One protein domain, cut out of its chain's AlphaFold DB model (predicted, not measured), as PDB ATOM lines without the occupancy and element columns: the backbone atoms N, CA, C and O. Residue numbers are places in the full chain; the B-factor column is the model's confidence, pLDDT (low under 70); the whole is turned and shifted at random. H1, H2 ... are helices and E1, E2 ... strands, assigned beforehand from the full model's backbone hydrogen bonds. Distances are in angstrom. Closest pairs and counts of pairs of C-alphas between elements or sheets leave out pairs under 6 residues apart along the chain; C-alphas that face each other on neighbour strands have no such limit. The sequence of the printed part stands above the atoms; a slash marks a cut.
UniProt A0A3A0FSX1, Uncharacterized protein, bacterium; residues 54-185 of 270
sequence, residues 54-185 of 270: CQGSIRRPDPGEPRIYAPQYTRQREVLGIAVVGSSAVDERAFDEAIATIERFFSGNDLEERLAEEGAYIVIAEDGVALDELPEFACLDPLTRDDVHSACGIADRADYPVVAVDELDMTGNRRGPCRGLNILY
ATOM      1  N   CYS A  54     144.407 157.476 102.921       63.16
ATOM      2  CA  CYS A  54     145.220 157.686 101.730       63.16
ATOM      3  C   CYS A  54     146.168 156.534 101.379       63.16
ATOM      4  O   CYS A  54     147.313 156.752 100.974       63.16
ATOM      5  N   GLN A  55     145.670 155.298 101.465       61.38
ATOM      6  CA  GLN A  55     146.414 154.092 101.092       61.38
ATOM      7  C   GLN A  55     147.117 154.234  99.724       61.38
ATOM      8  O   GLN A  55     146.504 154.617  98.727       61.38
ATOM      9  N   GLY A  56     148.432 153.985  99.693       58.19
ATOM     10  CA  GLY A  56     149.296 154.166  98.520       58.19
ATOM     11  C   GLY A  56     149.670 155.609  98.123       58.19
ATOM     12  O   GLY A  56     150.437 155.771  97.174       58.19
ATOM     13  N   SER A  57     149.174 156.651  98.805       57.09
ATOM     14  CA  SER A  57     149.471 158.059  98.460       57.09
ATOM     15  C   SER A  57     150.650 158.636  99.237       57.09
ATOM     16  O   SER A  57     151.376 159.477  98.705       57.09
ATOM     17  N   ILE A  58     150.878 158.161 100.465       64.81
ATOM     18  CA  ILE A  58     152.069 158.508 101.240       64.81
ATOM     19  C   ILE A  58     153.036 157.333 101.175       64.81
ATOM     20  O   ILE A  58     152.736 156.222 101.611       64.81
ATOM     21  N   ARG A  59     154.202 157.564 100.567       64.56
ATOM     22  CA  ARG A  59     155.222 156.527 100.427       64.56
ATOM     23  C   ARG A  59     156.017 156.437 101.723       64.56
ATOM     24  O   ARG A  59     156.831 157.315 102.001       64.56
ATOM     25  N   ARG A  60     155.828 155.340 102.457       71.31
ATOM     26  CA  ARG A  60     156.726 154.949 103.547       71.31
ATOM     27  C   ARG A  60     158.175 154.911 103.025       71.31
ATOM     28  O   ARG A  60     158.402 154.327 101.959       71.31
ATOM     29  N   PRO A  61     159.151 155.523 103.721       68.56
ATOM     30  CA  PRO A  61     160.553 155.371 103.356       68.56
ATOM     31  C   PRO A  61     160.972 153.904 103.482       68.56
ATOM     32  O   PRO A  61     160.560 153.200 104.407       68.56
ATOM     33  N   ASP A  62     161.803 153.439 102.550       72.44
ATOM     34  CA  ASP A  62     162.427 152.125 102.684       72.44
ATOM     35  C   ASP A  62     163.291 152.108 103.966       72.44
ATOM     36  O   ASP A  62     163.823 153.153 104.354       72.44
ATOM     37  N   PRO A  63     163.446 150.962 104.658       69.19
ATOM     38  CA  PRO A  63     164.235 150.906 105.887       69.19
ATOM     39  C   PRO A  63     165.641 151.503 105.708       69.19
ATOM     40  O   PRO A  63     166.431 151.017 104.897       69.19
ATOM     41  N   GLY A  64     165.954 152.548 106.479       66.19
ATOM     42  CA  GLY A  64     167.236 153.265 106.422       66.19
ATOM     43  C   GLY A  64     167.286 154.459 105.459       66.19
ATOM     44  O   GLY A  64     168.271 155.195 105.485       66.19
ATOM     45  N   GLU A  65     166.247 154.690 104.655       76.56
ATOM     46  CA  GLU A  65     166.103 155.901 103.842       76.56
ATOM     47  C   GLU A  65     165.469 157.044 104.658       76.56
ATOM     48  O   GLU A  65     164.644 156.804 105.545       76.56
ATOM     49  N   PRO A  66     165.829 158.311 104.381       75.94
ATOM     50  CA  PRO A  66     165.235 159.443 105.074       75.94
ATOM     51  C   PRO A  66     163.752 159.600 104.713       75.94
ATOM     52  O   PRO A  66     163.344 159.423 103.562       75.94
ATOM     53  N   ARG A  67     162.951 160.018 105.698       83.31
ATOM     54  CA  ARG A  67     161.564 160.446 105.477       83.31
ATOM     55  C   ARG A  67     161.538 161.639 104.522       83.31
ATOM     56  O   ARG A  67     162.363 162.548 104.623       83.31
ATOM     57  N   ILE A  68     160.571 161.643 103.607       83.06
ATOM     58  CA  ILE A  68     160.335 162.756 102.687       83.06
ATOM     59  C   ILE A  68     159.023 163.417 103.086       83.06
ATOM     60  O   ILE A  68     157.980 162.773 103.110       83.06
ATOM     61  N   TYR A  69     159.100 164.710 103.369       87.19
ATOM     62  CA  TYR A  69     157.969 165.521 103.794       87.19
ATOM     63  C   TYR A  69     157.549 166.490 102.695       87.19
ATOM     64  O   TYR A  69     158.342 166.834 101.810       87.19
ATOM     65  N   ALA A  70     156.310 166.966 102.771       88.44
ATOM     66  CA  ALA A  70     155.848 168.016 101.881       88.44
ATOM     67  C   ALA A  70     156.701 169.301 102.052       88.44
ATOM     68  O   ALA A  70     157.087 169.633 103.177       88.44
ATOM     69  N   PRO A  71     157.010 170.051 100.972       89.50
ATOM     70  CA  PRO A  71     157.948 171.181 101.023       89.50
ATOM     71  C   PRO A  71     157.576 172.313 101.989       89.50
ATOM     72  O   PRO A  71     158.451 173.075 102.398       89.50
ATOM     73  N   GLN A  72     156.296 172.451 102.345       91.56
ATOM     74  CA  GLN A  72     155.831 173.434 103.327       91.56
ATOM     75  C   GLN A  72     156.295 173.141 104.759       91.56
ATOM     76  O   GLN A  72     156.281 174.050 105.588       91.56
ATOM     77  N   TYR A  73     156.718 171.910 105.062       95.31
ATOM     78  CA  TYR A  73     157.177 171.524 106.391       95.31
ATOM     79  C   TYR A  73     158.629 171.931 106.613       95.31
ATOM     80  O   TYR A  73     159.572 171.144 106.492       95.31
ATOM     81  N   THR A  74     158.795 173.215 106.915       96.06
ATOM     82  CA  THR A  74     160.093 173.865 107.101       96.06
ATOM     83  C   THR A  74     160.600 173.811 108.543       96.06
ATOM     84  O   THR A  74     161.768 174.125 108.778       96.06
ATOM     85  N   ARG A  75     159.771 173.382 109.507       96.38
ATOM     86  CA  ARG A  75     160.188 173.025 110.870       96.38
ATOM     87  C   ARG A  75     160.039 171.529 111.083       96.38
ATOM     88  O   ARG A  75     159.014 170.942 110.745       96.38
ATOM     89  N   GLN A  76     161.076 170.933 111.657       95.81
ATOM     90  CA  GLN A  76     161.136 169.509 111.953       95.81
ATOM     91  C   GLN A  76     161.875 169.317 113.276       95.81
ATOM     92  O   GLN A  76     162.917 169.937 113.512       95.81
ATOM     93  N   ARG A  77     161.326 168.470 114.136       97.38
ATOM     94  CA  ARG A  77     161.957 167.962 115.355       97.38
ATOM     95  C   ARG A  77     161.793 166.449 115.385       97.38
ATOM     96  O   ARG A  77     160.982 165.902 114.645       97.38
ATOM     97  N   GLU A  78     162.564 165.775 116.221       96.56
ATOM     98  CA  GLU A  78     162.471 164.329 116.386       96.56
ATOM     99  C   GLU A  78     162.580 163.977 117.866       96.56
ATOM    100  O   GLU A  78     163.355 164.597 118.599       96.56
ATOM    101  N   VAL A  79     161.789 162.997 118.293       98.00
ATOM    102  CA  VAL A  79     161.774 162.463 119.653       98.00
ATOM    103  C   VAL A  79     161.467 160.977 119.595       98.00
ATOM    104  O   VAL A  79     160.540 160.561 118.910       98.00
ATOM    105  N   LEU A  80     162.289 160.166 120.264       97.00
ATOM    106  CA  LEU A  80     162.169 158.703 120.270       97.00
ATOM    107  C   LEU A  80     162.019 158.085 118.858       97.00
ATOM    108  O   LEU A  80     161.269 157.142 118.643       97.00
ATOM    109  N   GLY A  81     162.702 158.663 117.863       94.69
ATOM    110  CA  GLY A  81     162.629 158.225 116.466       94.69
ATOM    111  C   GLY A  81     161.350 158.623 115.717       94.69
ATOM    112  O   GLY A  81     161.259 158.338 114.523       94.69
ATOM    113  N   ILE A  82     160.399 159.307 116.361       95.69
ATOM    114  CA  ILE A  82     159.184 159.867 115.756       95.69
ATOM    115  C   ILE A  82     159.441 161.329 115.392       95.69
ATOM    116  O   ILE A  82     159.856 162.139 116.226       95.69
ATOM    117  N   ALA A  83     159.185 161.688 114.136       96.06
ATOM    118  CA  ALA A  83     159.341 163.065 113.689       96.06
ATOM    119  C   ALA A  83     158.095 163.906 113.989       96.06
ATOM    120  O   ALA A  83     156.970 163.427 113.894       96.06
ATOM    121  N   VAL A  84     158.299 165.184 114.296       98.25
ATOM    122  CA  VAL A  84     157.247 166.193 114.447       98.25
ATOM    123  C   VAL A  84     157.535 167.310 113.457       98.25
ATOM    124  O   VAL A  84     158.591 167.946 113.523       98.25
ATOM    125  N   VAL A  85     156.620 167.538 112.521       97.62
ATOM    126  CA  VAL A  85     156.809 168.450 111.392       97.62
ATOM    127  C   VAL A  85     155.691 169.485 111.318       97.62
ATOM    128  O   VAL A  85     154.573 169.261 111.771       97.62
ATOM    129  N   GLY A  86     155.999 170.639 110.740       97.62
ATOM    130  CA  GLY A  86     155.040 171.720 110.543       97.62
ATOM    131  C   GLY A  86     155.656 172.856 109.737       97.62
ATOM    132  O   GLY A  86     156.859 172.863 109.451       97.62
ATOM    133  N   SER A  87     154.831 173.820 109.335       97.38
ATOM    134  CA  SER A  87     155.333 175.023 108.671       97.38
ATOM    135  C   SER A  87     156.139 175.886 109.650       97.38
ATOM    136  O   SER A  87     156.097 175.719 110.870       97.38
ATOM    137  N   SER A  88     156.875 176.867 109.127       96.50
ATOM    138  CA  SER A  88     157.557 177.842 109.979       96.50
ATOM    139  C   SER A  88     156.606 178.769 110.743       96.50
ATOM    140  O   SER A  88     157.071 179.447 111.662       96.50
ATOM    141  N   ALA A  89     155.328 178.822 110.353       97.38
ATOM    142  CA  ALA A  89     154.312 179.666 110.972       97.38
ATOM    143  C   ALA A  89     153.749 179.070 112.269       97.38
ATOM    144  O   ALA A  89     153.366 179.846 113.139       97.38
ATOM    145  N   VAL A  90     153.773 177.739 112.413       98.25
ATOM    146  CA  VAL A  90     153.342 177.034 113.629       98.25
ATOM    147  C   VAL A  90     154.116 177.540 114.852       98.25
ATOM    148  O   VAL A  90     155.350 177.661 114.815       98.25
ATOM    149  N   ASP A  91     153.393 177.817 115.937       97.88
ATOM    150  CA  ASP A  91     153.940 178.251 117.222       97.88
ATOM    151  C   ASP A  91     154.910 177.194 117.777       97.88
ATOM    152  O   ASP A  91     154.600 176.007 117.883       97.88
ATOM    153  N   GLU A  92     156.110 177.621 118.179       97.38
ATOM    154  CA  GLU A  92     157.124 176.717 118.732       97.38
ATOM    155  C   GLU A  92     156.642 175.990 119.994       97.38
ATOM    156  O   GLU A  92     157.067 174.862 120.240       97.38
ATOM    157  N   ARG A  93     155.701 176.578 120.743       98.12
ATOM    158  CA  ARG A  93     155.087 175.936 121.913       98.12
ATOM    159  C   ARG A  93     154.263 174.706 121.544       98.12
ATOM    160  O   ARG A  93     154.186 173.788 122.352       98.12
ATOM    161  N   ALA A  94     153.669 174.663 120.349       98.38
ATOM    162  CA  ALA A  94     152.954 173.477 119.880       98.38
ATOM    163  C   ALA A  94     153.927 172.310 119.651       98.38
ATOM    164  O   ALA A  94     153.632 171.176 120.022       98.38
ATOM    165  N   PHE A  95     155.124 172.595 119.121       98.69
ATOM    166  CA  PHE A  95     156.189 171.597 119.027       98.69
ATOM    167  C   PHE A  95     156.682 171.165 120.408       98.69
ATOM    168  O   PHE A  95     156.868 169.973 120.621       98.69
ATOM    169  N   ASP A  96     156.900 172.098 121.338       98.56
ATOM    170  CA  ASP A  96     157.328 171.757 122.703       98.56
ATOM    171  C   ASP A  96     156.322 170.810 123.384       98.56
ATOM    172  O   ASP A  96     156.725 169.789 123.943       98.56
ATOM    173  N   GLU A  97     155.018 171.095 123.276       98.62
ATOM    174  CA  GLU A  97     153.962 170.239 123.831       98.62
ATOM    175  C   GLU A  97     153.887 168.881 123.122       98.62
ATOM    176  O   GLU A  97     153.724 167.858 123.787       98.62
ATOM    177  N   ALA A  98     154.036 168.835 121.793       98.56
ATOM    178  CA  ALA A  98     154.042 167.574 121.051       98.56
ATOM    179  C   ALA A  98     155.189 166.664 121.511       98.56
ATOM    180  O   ALA A  98     154.964 165.492 121.808       98.56
ATOM    181  N   ILE A  99     156.399 167.216 121.640       98.62
ATOM    182  CA  ILE A  99     157.572 166.480 122.124       98.62
ATOM    183  C   ILE A  99     157.325 165.957 123.544       98.62
ATOM    184  O   ILE A  99     157.447 164.756 123.773       98.62
ATOM    185  N   ALA A 100     156.893 166.820 124.470       98.56
ATOM    186  CA  ALA A 100     156.612 166.424 125.851       98.56
ATOM    187  C   ALA A 100     155.491 165.370 125.953       98.56
ATOM    188  O   ALA A 100     155.545 164.472 126.795       98.56
ATOM    189  N   THR A 101     154.481 165.461 125.083       98.62
ATOM    190  CA  THR A 101     153.385 164.489 124.992       98.62
ATOM    191  C   THR A 101     153.898 163.120 124.571       98.62
ATOM    192  O   THR A 101     153.574 162.136 125.229       98.62
ATOM    193  N   ILE A 102     154.731 163.054 123.528       98.62
ATOM    194  CA  ILE A 102     155.316 161.802 123.033       98.62
ATOM    195  C   ILE A 102     156.215 161.178 124.106       98.62
ATOM    196  O   ILE A 102     156.045 160.006 124.435       98.62
ATOM    197  N   GLU A 103     157.109 161.958 124.726       98.44
ATOM    198  CA  GLU A 103     157.966 161.461 125.814       98.44
ATOM    199  C   GLU A 103     157.140 160.879 126.963       98.44
ATOM    200  O   GLU A 103     157.434 159.793 127.459       98.44
ATOM    201  N   ARG A 104     156.073 161.573 127.375       98.06
ATOM    202  CA  ARG A 104     155.196 161.098 128.447       98.06
ATOM    203  C   ARG A 104     154.435 159.836 128.052       98.06
ATOM    204  O   ARG A 104     154.344 158.921 128.869       98.06
ATOM    205  N   PHE A 105     153.897 159.792 126.835       98.31
ATOM    206  CA  PHE A 105     153.115 158.671 126.314       98.31
ATOM    207  C   PHE A 105     153.915 157.360 126.321       98.31
ATOM    208  O   PHE A 105     153.390 156.311 126.699       98.31
ATOM    209  N   PHE A 106     155.198 157.431 125.957       98.12
ATOM    210  CA  PHE A 106     156.076 156.264 125.836       98.12
ATOM    211  C   PHE A 106     156.988 156.031 127.053       98.12
ATOM    212  O   PHE A 106     157.678 155.026 127.121       98.12
ATOM    213  N   SER A 107     156.966 156.897 128.073       97.06
ATOM    214  CA  SER A 107     157.900 156.829 129.218       97.06
ATOM    215  C   SER A 107     157.952 155.498 129.992       97.06
ATOM    216  O   SER A 107     158.946 155.238 130.674       97.06
ATOM    217  N   GLY A 108     156.903 154.673 129.914       95.69
ATOM    218  CA  GLY A 108     156.781 153.386 130.610       95.69
ATOM    219  C   GLY A 108     156.744 152.152 129.702       95.69
ATOM    220  O   GLY A 108     156.467 151.060 130.198       95.69
ATOM    221  N   ASN A 109     156.977 152.307 128.397       96.50
ATOM    222  CA  ASN A 109     156.859 151.242 127.398       96.50
ATOM    223  C   ASN A 109     157.873 151.435 126.248       96.50
ATOM    224  O   ASN A 109     158.700 152.334 126.316       96.50
ATOM    225  N   ASP A 110     157.854 150.540 125.261       96.94
ATOM    226  CA  ASP A 110     158.748 150.509 124.086       96.94
ATOM    227  C   ASP A 110     157.961 150.509 122.755       96.94
ATOM    228  O   ASP A 110     158.461 150.135 121.692       96.94
ATOM    229  N   LEU A 111     156.685 150.906 122.799       96.88
ATOM    230  CA  LEU A 111     155.773 150.844 121.651       96.88
ATOM    231  C   LEU A 111     156.191 151.793 120.520       96.88
ATOM    232  O   LEU A 111     155.827 151.582 119.360       96.88
ATOM    233  N   GLU A 112     156.950 152.836 120.842       96.19
ATOM    234  CA  GLU A 112     157.506 153.775 119.883       96.19
ATOM    235  C   GLU A 112     158.575 153.160 118.990       96.19
ATOM    236  O   GLU A 112     158.724 153.633 117.867       96.19
ATOM    237  N   GLU A 113     159.268 152.095 119.414       95.25
ATOM    238  CA  GLU A 113     160.280 151.436 118.582       95.25
ATOM    239  C   GLU A 113     159.660 150.988 117.257       95.25
ATOM    240  O   GLU A 113     160.149 151.324 116.173       95.25
ATOM    241  N   ARG A 114     158.503 150.318 117.336       91.88
ATOM    242  CA  ARG A 114     157.788 149.873 116.141       91.88
ATOM    243  C   ARG A 114     157.289 151.051 115.311       91.88
ATOM    244  O   ARG A 114     157.378 151.013 114.088       91.88
ATOM    245  N   LEU A 115     156.785 152.108 115.942       92.62
ATOM    246  CA  LEU A 115     156.334 153.301 115.220       92.62
ATOM    247  C   LEU A 115     157.500 153.991 114.493       92.62
ATOM    248  O   LEU A 115     157.363 154.372 113.331       92.62
ATOM    249  N   ALA A 116     158.661 154.101 115.136       92.81
ATOM    250  CA  ALA A 116     159.867 154.681 114.562       92.81
ATOM    251  C   ALA A 116     160.382 153.860 113.369       92.81
ATOM    252  O   ALA A 116     160.668 154.441 112.319       92.81
ATOM    253  N   GLU A 117     160.424 152.527 113.483       89.44
ATOM    254  CA  GLU A 117     160.773 151.600 112.389       89.44
ATOM    255  C   GLU A 117     159.814 151.695 111.191       89.44
ATOM    256  O   GLU A 117     160.203 151.541 110.026       89.44
ATOM    257  N   GLU A 118     158.538 151.955 111.464       87.25
ATOM    258  CA  GLU A 118     157.508 152.188 110.449       87.25
ATOM    259  C   GLU A 118     157.569 153.604 109.860       87.25
ATOM    260  O   GLU A 118     156.907 153.897 108.865       87.25
ATOM    261  N   GLY A 119     158.435 154.463 110.401       88.44
ATOM    262  CA  GLY A 119     158.658 155.811 109.906       88.44
ATOM    263  C   GLY A 119     157.627 156.821 110.405       88.44
ATOM    264  O   GLY A 119     157.484 157.857 109.762       88.44
ATOM    265  N   ALA A 120     156.957 156.561 111.531       91.56
ATOM    266  CA  ALA A 120     155.888 157.408 112.043       91.56
ATOM    267  C   ALA A 120     156.293 158.874 112.203       91.56
ATOM    268  O   ALA A 120     157.422 159.198 112.600       91.56
ATOM    269  N   TYR A 121     155.346 159.759 111.910       93.88
ATOM    270  CA  TYR A 121     155.517 161.186 112.132       93.88
ATOM    271  C   TYR A 121     154.192 161.887 112.429       93.88
ATOM    272  O   TYR A 121     153.109 161.423 112.077       93.88
ATOM    273  N   ILE A 122     154.315 163.022 113.103       96.44
ATOM    274  CA  ILE A 122     153.220 163.890 113.509       96.44
ATOM    275  C   ILE A 122     153.344 165.200 112.742       96.44
ATOM    276  O   ILE A 122     154.413 165.808 112.701       96.44
ATOM    277  N   VAL A 123     152.241 165.646 112.163       96.75
ATOM    278  CA  VAL A 123     152.085 166.947 111.529       96.75
ATOM    279  C   VAL A 123     151.309 167.857 112.474       96.75
ATOM    280  O   VAL A 123     150.231 167.499 112.945       96.75
ATOM    281  N   ILE A 124     151.838 169.052 112.724       98.31
ATOM    282  CA  ILE A 124     151.103 170.121 113.401       98.31
ATOM    283  C   ILE A 124     150.607 171.096 112.331       98.31
ATOM    284  O   ILE A 124     151.414 171.713 111.627       98.31
ATOM    285  N   ALA A 125     149.287 171.212 112.194       97.44
ATOM    286  CA  ALA A 125     148.644 172.186 111.321       97.44
ATOM    287  C   ALA A 125     148.726 173.596 111.926       97.44
ATOM    288  O   ALA A 125     148.600 173.772 113.138       97.44
ATOM    289  N   GLU A 126     148.952 174.592 111.072       96.31
ATOM    290  CA  GLU A 126     148.958 176.010 111.451       96.31
ATOM    291  C   GLU A 126     147.531 176.570 111.625       96.31
ATOM    292  O   GLU A 126     146.585 176.066 111.022       96.31
ATOM    293  N   ASP A 127     147.375 177.634 112.420       94.62
ATOM    294  CA  ASP A 127     146.099 178.290 112.738       94.62
ATOM    295  C   ASP A 127     145.398 178.716 111.449       94.62
ATOM    296  O   ASP A 127     145.894 179.538 110.672       94.62
ATOM    297  N   GLY A 128     144.204 178.164 111.251       91.81
ATOM    298  CA  GLY A 128     143.362 178.436 110.094       91.81
ATOM    299  C   GLY A 128     143.556 177.488 108.911       91.81
ATOM    300  O   GLY A 128     142.856 177.675 107.919       91.81
ATOM    301  N   VAL A 129     144.436 176.486 109.009       93.06
ATOM    302  CA  VAL A 129     144.518 175.372 108.050       93.06
ATOM    303  C   VAL A 129     143.775 174.171 108.621       93.06
ATOM    304  O   VAL A 129     144.107 173.688 109.701       93.06
ATOM    305  N   ALA A 130     142.765 173.683 107.901       91.56
ATOM    306  CA  ALA A 130     142.036 172.498 108.335       91.56
ATOM    307  C   ALA A 130     142.889 171.235 108.124       91.56
ATOM    308  O   ALA A 130     143.702 171.161 107.199       91.56
ATOM    309  N   LEU A 131     142.718 170.225 108.982       91.38
ATOM    310  CA  LEU A 131     143.561 169.025 108.941       91.38
ATOM    311  C   LEU A 131     143.445 168.295 107.599       91.38
ATOM    312  O   LEU A 131     144.448 167.840 107.067       91.38
ATOM    313  N   ASP A 132     142.252 168.247 107.010       88.31
ATOM    314  CA  ASP A 132     141.962 167.606 105.724       88.31
ATOM    315  C   ASP A 132     142.539 168.340 104.496       88.31
ATOM    316  O   ASP A 132     142.520 167.798 103.385       88.31
ATOM    317  N   GLU A 133     143.073 169.550 104.689       90.75
ATOM    318  CA  GLU A 133     143.801 170.325 103.678       90.75
ATOM    319  C   GLU A 133     145.308 170.017 103.663       90.75
ATOM    320  O   GLU A 133     146.021 170.447 102.748       90.75
ATOM    321  N   LEU A 134     145.812 169.258 104.646       90.88
ATOM    322  CA  LEU A 134     147.212 168.845 104.672       90.88
ATOM    323  C   LEU A 134     147.523 167.887 103.498       90.88
ATOM    324  O   LEU A 134     146.676 167.079 103.102       90.88
ATOM    325  N   PRO A 135     148.743 167.940 102.929       88.75
ATOM    326  CA  PRO A 135     149.196 167.078 101.831       88.75
ATOM    327  C   PRO A 135     148.922 165.590 102.015       88.75
ATOM    328  O   PRO A 135     148.610 164.904 101.045       88.75
ATOM    329  N   GLU A 136     149.035 165.103 103.245       86.19
ATOM    330  CA  GLU A 136     148.817 163.714 103.635       86.19
ATOM    331  C   GLU A 136     147.402 163.238 103.318       86.19
ATOM    332  O   GLU A 136     147.205 162.070 102.995       86.19
ATOM    333  N   PHE A 137     146.436 164.159 103.312       85.31
ATOM    334  CA  PHE A 137     145.026 163.879 103.061       85.31
ATOM    335  C   PHE A 137     144.539 164.440 101.716       85.31
ATOM    336  O   PHE A 137     143.339 164.474 101.426       85.31
ATOM    337  N   ALA A 138     145.457 164.842 100.829       84.25
ATOM    338  CA  ALA A 138     145.113 165.384  99.515       84.25
ATOM    339  C   ALA A 138     144.346 164.385  98.629       84.25
ATOM    340  O   ALA A 138     143.587 164.803  97.754       84.25
ATOM    341  N   CYS A 139     144.531 163.082  98.862       81.19
ATOM    342  CA  CYS A 139     143.896 162.020  98.089       81.19
ATOM    343  C   CYS A 139     142.418 161.779  98.459       81.19
ATOM    344  O   CYS A 139     141.736 161.033  97.753       81.19
ATOM    345  N   LEU A 140     141.948 162.384  99.558       81.69
ATOM    346  CA  LEU A 140     140.597 162.207 100.068       81.69
ATOM    347  C   LEU A 140     139.542 162.493  99.007       81.69
ATOM    348  O   LEU A 140     139.549 163.551  98.369       81.69
ATOM    349  N   ASP A 141     138.597 161.566  98.855       83.12
ATOM    350  CA  ASP A 141     137.398 161.843  98.081       83.12
ATOM    351  C   ASP A 141     136.510 162.866  98.821       83.12
ATOM    352  O   ASP A 141     136.594 162.991 100.045       83.12
ATOM    353  N   PRO A 142     135.646 163.607  98.104       83.94
ATOM    354  CA  PRO A 142     134.854 164.673  98.709       83.94
ATOM    355  C   PRO A 142     133.958 164.238  99.875       83.94
ATOM    356  O   PRO A 142     133.790 165.016 100.804       83.94
ATOM    357  N   LEU A 143     133.390 163.025  99.847       81.00
ATOM    358  CA  LEU A 143     132.494 162.573 100.916       81.00
ATOM    359  C   LEU A 143     133.283 162.301 102.191       81.00
ATOM    360  O   LEU A 143     132.925 162.792 103.256       81.00
ATOM    361  N   THR A 144     134.390 161.568 102.067       79.56
ATOM    362  CA  THR A 144     135.256 161.281 103.212       79.56
ATOM    363  C   THR A 144     135.884 162.564 103.759       79.56
ATOM    364  O   THR A 144     136.011 162.712 104.970       79.56
ATOM    365  N   ARG A 145     136.231 163.521 102.887       82.94
ATOM    366  CA  ARG A 145     136.717 164.844 103.300       82.94
ATOM    367  C   ARG A 145     135.687 165.594 104.144       82.94
ATOM    368  O   ARG A 145     136.035 166.070 105.218       82.94
ATOM    369  N   ASP A 146     134.435 165.652 103.695       80.62
ATOM    370  CA  ASP A 146     133.360 166.314 104.441       80.62
ATOM    371  C   ASP A 146     133.165 165.693 105.841       80.62
ATOM    372  O   ASP A 146     132.918 166.420 106.806       80.62
ATOM    373  N   ASP A 147     133.336 164.371 105.976       78.06
ATOM    374  CA  ASP A 147     133.225 163.660 107.256       78.06
ATOM    375  C   ASP A 147     134.366 164.003 108.240       78.06
ATOM    376  O   ASP A 147     134.131 164.070 109.450       78.06
ATOM    377  N   VAL A 148     135.588 164.246 107.745       80.06
ATOM    378  CA  VAL A 148     136.772 164.541 108.584       80.06
ATOM    379  C   VAL A 148     137.119 166.029 108.678       80.06
ATOM    380  O   VAL A 148     138.013 166.400 109.429       80.06
ATOM    381  N   HIS A 149     136.409 166.908 107.973       81.50
ATOM    382  CA  HIS A 149     136.715 168.343 107.941       81.50
ATOM    383  C   HIS A 149     136.674 169.009 109.328       81.50
ATOM    384  O   HIS A 149     137.430 169.927 109.629       81.50
ATOM    385  N   SER A 150     135.773 168.544 110.198       79.25
ATOM    386  CA  SER A 150     135.666 169.011 111.590       79.25
ATOM    387  C   SER A 150     136.395 168.099 112.580       79.25
ATOM    388  O   SER A 150     136.109 168.152 113.779       79.25
ATOM    389  N   ALA A 151     137.273 167.224 112.085       84.56
ATOM    390  CA  ALA A 151     138.040 166.335 112.930       84.56
ATOM    391  C   ALA A 151     138.984 167.131 113.829       84.56
ATOM    392  O   ALA A 151     139.496 168.198 113.498       84.56
ATOM    393  N   CYS A 152     139.157 166.568 115.009       87.25
ATOM    394  CA  CYS A 152     139.901 167.146 116.106       87.25
ATOM    395  C   CYS A 152     141.404 166.842 115.978       87.25
ATOM    396  O   CYS A 152     142.265 167.693 116.186       87.25
ATOM    397  N   GLY A 153     141.682 165.612 115.570       87.31
ATOM    398  CA  GLY A 153     142.936 165.112 115.047       87.31
ATOM    399  C   GLY A 153     142.606 164.093 113.957       87.31
ATOM    400  O   GLY A 153     141.442 163.718 113.773       87.31
ATOM    401  N   ILE A 154     143.612 163.689 113.187       86.38
ATOM    402  CA  ILE A 154     143.477 162.601 112.218       86.38
ATOM    403  C   ILE A 154     144.706 161.707 112.333       86.38
ATOM    404  O   ILE A 154     145.807 162.129 111.982       86.38
ATOM    405  N   ALA A 155     144.525 160.465 112.769       82.25
ATOM    406  CA  ALA A 155     145.523 159.413 112.626       82.25
ATOM    407  C   ALA A 155     145.189 158.505 111.439       82.25
ATOM    408  O   ALA A 155     144.096 157.935 111.363       82.25
ATOM    409  N   ASP A 156     146.143 158.318 110.527       68.00
ATOM    410  CA  ASP A 156     145.966 157.394 109.414       68.00
ATOM    411  C   ASP A 156     146.275 155.943 109.825       68.00
ATOM    412  O   ASP A 156     147.259 155.631 110.502       68.00
ATOM    413  N   ARG A 157     145.405 155.036 109.376       60.44
ATOM    414  CA  ARG A 157     145.586 153.577 109.410       60.44
ATOM    415  C   ARG A 157     145.971 152.998 108.040       60.44
ATOM    416  O   ARG A 157     145.978 151.777 107.895       60.44
ATOM    417  N   ALA A 158     146.249 153.846 107.045       58.44
ATOM    418  CA  ALA A 158     146.791 153.471 105.739       58.44
ATOM    419  C   ALA A 158     148.182 152.817 105.849       58.44
ATOM    420  O   ALA A 158     148.638 152.477 106.928       58.44
ATOM    421  N   ASP A 159     148.907 152.675 104.737       68.25
ATOM    422  CA  ASP A 159     150.240 152.048 104.695       68.25
ATOM    423  C   ASP A 159     151.348 152.837 105.440       68.25
ATOM    424  O   ASP A 159     152.525 152.479 105.332       68.25
ATOM    425  N   TYR A 160     151.017 153.916 106.165       75.06
ATOM    426  CA  TYR A 160     151.992 154.772 106.835       75.06
ATOM    427  C   TYR A 160     151.428 155.443 108.109       75.06
ATOM    428  O   TYR A 160     150.384 156.091 108.026       75.06
ATOM    429  N   PRO A 161     152.083 155.308 109.285       87.44
ATOM    430  CA  PRO A 161     151.583 155.850 110.552       87.44
ATOM    431  C   PRO A 161     151.790 157.366 110.646       87.44
ATOM    432  O   PRO A 161     152.847 157.847 111.055       87.44
ATOM    433  N   VAL A 162     150.757 158.122 110.283       89.69
ATOM    434  CA  VAL A 162     150.759 159.587 110.331       89.69
ATOM    435  C   VAL A 162     149.692 160.081 111.286       89.69
ATOM    436  O   VAL A 162     148.573 159.578 111.269       89.69
ATOM    437  N   VAL A 163     150.027 161.094 112.079       93.50
ATOM    438  CA  VAL A 163     149.067 161.851 112.888       93.50
ATOM    439  C   VAL A 163     149.071 163.307 112.458       93.50
ATOM    440  O   VAL A 163     150.134 163.880 112.248       93.50
ATOM    441  N   ALA A 164     147.900 163.922 112.387       94.94
ATOM    442  CA  ALA A 164     147.728 165.357 112.246       94.94
ATOM    443  C   ALA A 164     146.960 165.921 113.444       94.94
ATOM    444  O   ALA A 164     145.930 165.373 113.839       94.94
ATOM    445  N   VAL A 165     147.461 167.020 114.004       97.19
ATOM    446  CA  VAL A 165     146.839 167.767 115.109       97.19
ATOM    447  C   VAL A 165     146.903 169.269 114.843       97.19
ATOM    448  O   VAL A 165     147.739 169.735 114.070       97.19
ATOM    449  N   ASP A 166     146.032 170.031 115.495       97.38
ATOM    450  CA  ASP A 166     145.943 171.489 115.360       97.38
ATOM    451  C   ASP A 166     146.830 172.230 116.382       97.38
ATOM    452  O   ASP A 166     146.892 171.863 117.562       97.38
ATOM    453  N   GLU A 167     147.518 173.299 115.961       97.56
ATOM    454  CA  GLU A 167     148.411 174.046 116.857       97.56
ATOM    455  C   GLU A 167     147.699 174.737 118.032       97.56
ATOM    456  O   GLU A 167     148.279 174.892 119.115       97.56
ATOM    457  N   LEU A 168     146.447 175.170 117.860       97.31
ATOM    458  CA  LEU A 168     145.695 175.836 118.920       97.31
ATOM    459  C   LEU A 168     145.333 174.837 120.010       97.31
ATOM    460  O   LEU A 168     145.415 175.174 121.192       97.31
ATOM    461  N   ASP A 169     144.994 173.609 119.637       96.38
ATOM    462  CA  ASP A 169     144.725 172.544 120.596       96.38
ATOM    463  C   ASP A 169     145.984 172.125 121.357       96.38
ATOM    464  O   ASP A 169     145.957 172.061 122.590       96.38
ATOM    465  N   MET A 170     147.112 171.984 120.656       97.12
ATOM    466  CA  MET A 170     148.414 171.729 121.286       97.12
ATOM    467  C   MET A 170     148.846 172.854 122.238       97.12
ATOM    468  O   MET A 170     149.544 172.612 123.214       97.12
ATOM    469  N   THR A 171     148.413 174.096 122.010       96.88
ATOM    470  CA  THR A 171     148.727 175.233 122.896       96.88
ATOM    471  C   THR A 171     147.644 175.528 123.942       96.88
ATOM    472  O   THR A 171     147.734 176.528 124.663       96.88
ATOM    473  N   GLY A 172     146.618 174.676 124.058       95.69
ATOM    474  CA  GLY A 172     145.533 174.822 125.033       95.69
ATOM    475  C   GLY A 172     144.538 175.949 124.722       95.69
ATOM    476  O   GLY A 172     143.781 176.391 125.594       95.69
ATOM    477  N   ASN A 173     144.537 176.466 123.495       96.31
ATOM    478  CA  ASN A 173     143.678 177.561 123.073       96.31
ATOM    479  C   ASN A 173     142.282 177.054 122.686       96.31
ATOM    480  O   ASN A 173     142.097 176.302 121.736       96.31
ATOM    481  N   ARG A 174     141.254 177.565 123.373       94.69
ATOM    482  CA  ARG A 174     139.848 177.157 123.197       94.69
ATOM    483  C   ARG A 174     139.224 177.474 121.837       94.69
ATOM    484  O   ARG A 174     138.072 177.106 121.614       94.69
ATOM    485  N   ARG A 175     139.938 178.193 120.974       94.31
ATOM    486  CA  ARG A 175     139.550 178.406 119.578       94.31
ATOM    487  C   ARG A 175     139.873 177.218 118.668       94.31
ATOM    488  O   ARG A 175     139.307 177.192 117.581       94.31
ATOM    489  N   GLY A 176     140.762 176.312 119.081       93.19
ATOM    490  CA  GLY A 176     141.072 175.107 118.316       93.19
ATOM    491  C   GLY A 176     139.843 174.208 118.142       93.19
ATOM    492  O   GLY A 176     138.873 174.343 118.908       93.19
ATOM    493  N   PRO A 177     139.849 173.309 117.145       91.38
ATOM    494  CA  PRO A 177     138.734 172.404 116.870       91.38
ATOM    495  C   PRO A 177     138.358 171.537 118.086       91.38
ATOM    496  O   PRO A 177     137.169 171.312 118.330       91.38
ATOM    497  N   CYS A 178     139.323 171.175 118.937       91.50
ATOM    498  CA  CYS A 178     139.113 170.447 120.194       91.50
ATOM    499  C   CYS A 178     139.011 171.333 121.429       91.50
ATOM    500  O   CYS A 178     139.029 170.846 122.564       91.50
ATOM    501  N   ARG A 179     138.847 172.643 121.238       94.38
ATOM    502  CA  ARG A 179     138.707 173.629 122.312       94.38
ATOM    503  C   ARG A 179     139.887 173.614 123.289       94.38
ATOM    504  O   ARG A 179     139.682 173.820 124.490       94.38
ATOM    505  N   GLY A 180     141.106 173.455 122.786       94.19
ATOM    506  CA  GLY A 180     142.327 173.473 123.585       94.19
ATOM    507  C   GLY A 180     142.639 172.137 124.253       94.19
ATOM    508  O   GLY A 180     143.419 172.108 125.202       94.19
ATOM    509  N   LEU A 181     141.978 171.050 123.848       94.88
ATOM    510  CA  LEU A 181     142.294 169.725 124.360       94.88
ATOM    511  C   LEU A 181     143.456 169.152 123.552       94.88
ATOM    512  O   LEU A 181     143.328 168.983 122.346       94.88
ATOM    513  N   ASN A 182     144.554 168.804 124.224       96.69
ATOM    514  CA  ASN A 182     145.653 168.076 123.600       96.69
ATOM    515  C   ASN A 182     145.163 166.670 123.203       96.69
ATOM    516  O   ASN A 182     145.127 165.754 124.030       96.69
ATOM    517  N   ILE A 183     144.725 166.547 121.947       95.88
ATOM    518  CA  ILE A 183     144.154 165.332 121.360       95.88
ATOM    519  C   ILE A 183     145.233 164.375 120.842       95.88
ATOM    520  O   ILE A 183     144.932 163.252 120.455       95.88
ATOM    521  N   LEU A 184     146.512 164.764 120.888       98.12
ATOM    522  CA  LEU A 184     147.607 163.909 120.439       98.12
ATOM    523  C   LEU A 184     147.661 162.581 121.217       98.12
ATOM    524  O   LEU A 184     148.057 161.570 120.650       98.12
ATOM    525  N   TYR A 185     147.205 162.534 122.476       98.25
ATOM    526  CA  TYR A 185     147.072 161.267 123.212       98.25
ATOM    527  C   TYR A 185     146.060 160.312 122.557       98.25
ATOM    528  O   TYR A 185     146.337 159.117 122.456       98.25
TER     529      TYR A 185
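AT A GLANCE: This is residues 54 to 185 of the 270 residues of an uncharacterized protein of bacterium (UniProt A0A3A0FSX1). A twisted sheet of five strands forms the core, and the long helix H1 covers one of its faces, running along the strands. Across the other face pass stretches with no named element, among them residues 66 to 73 and 131 to 138, while the small helix H3 sits out beyond edge strand E4. The 132 printed residues hold four named helices and five named strands, in the order E1 E2 H1 H2 E3 H3 E4 E5 H4; the mixed sheet runs E1 E2 E3 E5 E4. The class is mixed, helices and strands, with under half of the residues in named elements. The whole is compact, with a radius of gyration of the C-alphas of 14.1 A and spans of 38 by 33 by 26 A.

HOW THE PARTS SIT: E1, residues 75 to 79, and E2, residues 82 to 86, form an antiparallel hairpin, with N 77 and O 84 2.9 A apart. E3, residues 121 to 125, is parallel to E2, with N 122 and O 83 at 2.8 A. E5, residues 162 to 166, is parallel to E3, with N 123 and O 163 at 2.8 A. E4, residues 153 to 155, forms an antiparallel hairpin with E5, with N 164 and O 154 at 2.8 A. H1, residues 92 to 106, is on one face of the sheet, making two layers, helix and sheet, at a height over the sheet of 8.1 A. It lies over E2 and, only just, over E3, on which 3 of its C-alphas fall; on the local plane it stands at 20 degrees to E2. H2, residues 111 to 117, only grazes the sheet; its closest C-alphas to E2 are those of Ala 116 and Ile 82, 5.4 A apart. E2, H1, H2 and E3 make a strand-helix-strand unit, two parallel neighbour strands with helices between, whose crossover is left-handed. H4, residues 167 to 170, also only grazes the sheet and touches H1, at residues 93 to 98 alone; their closest C-alphas are those of Met 170 and Ala 94, 5.1 A apart. H3, residues 142 to 148, is not on the sheet and is apart from H1. Every O i to N i+4 pair is within hydrogen-bond range in H1 and H3, and 2 of 3 in H2; H4 is too short for one.

IN THESE COORDINATES: E1 begins at C-alpha 75, (160.188, 173.025, 110.870). H1 measures 21.7 A, E1 and E5 13.8 A each, E2 13.6 A and E3 13.0 A. H4 ends at C-alpha 170, (148.414, 171.729, 121.286).

THE WHOLE: The C-alphas farthest apart, of Gly 108 and Pro 142, are 40.3 A apart. The printed part has no cut. The link from E3 to H3, 16 residues, is long. Confidence is under 70 at residues 54 to 59, 61, 63 to 64 and 156 to 159.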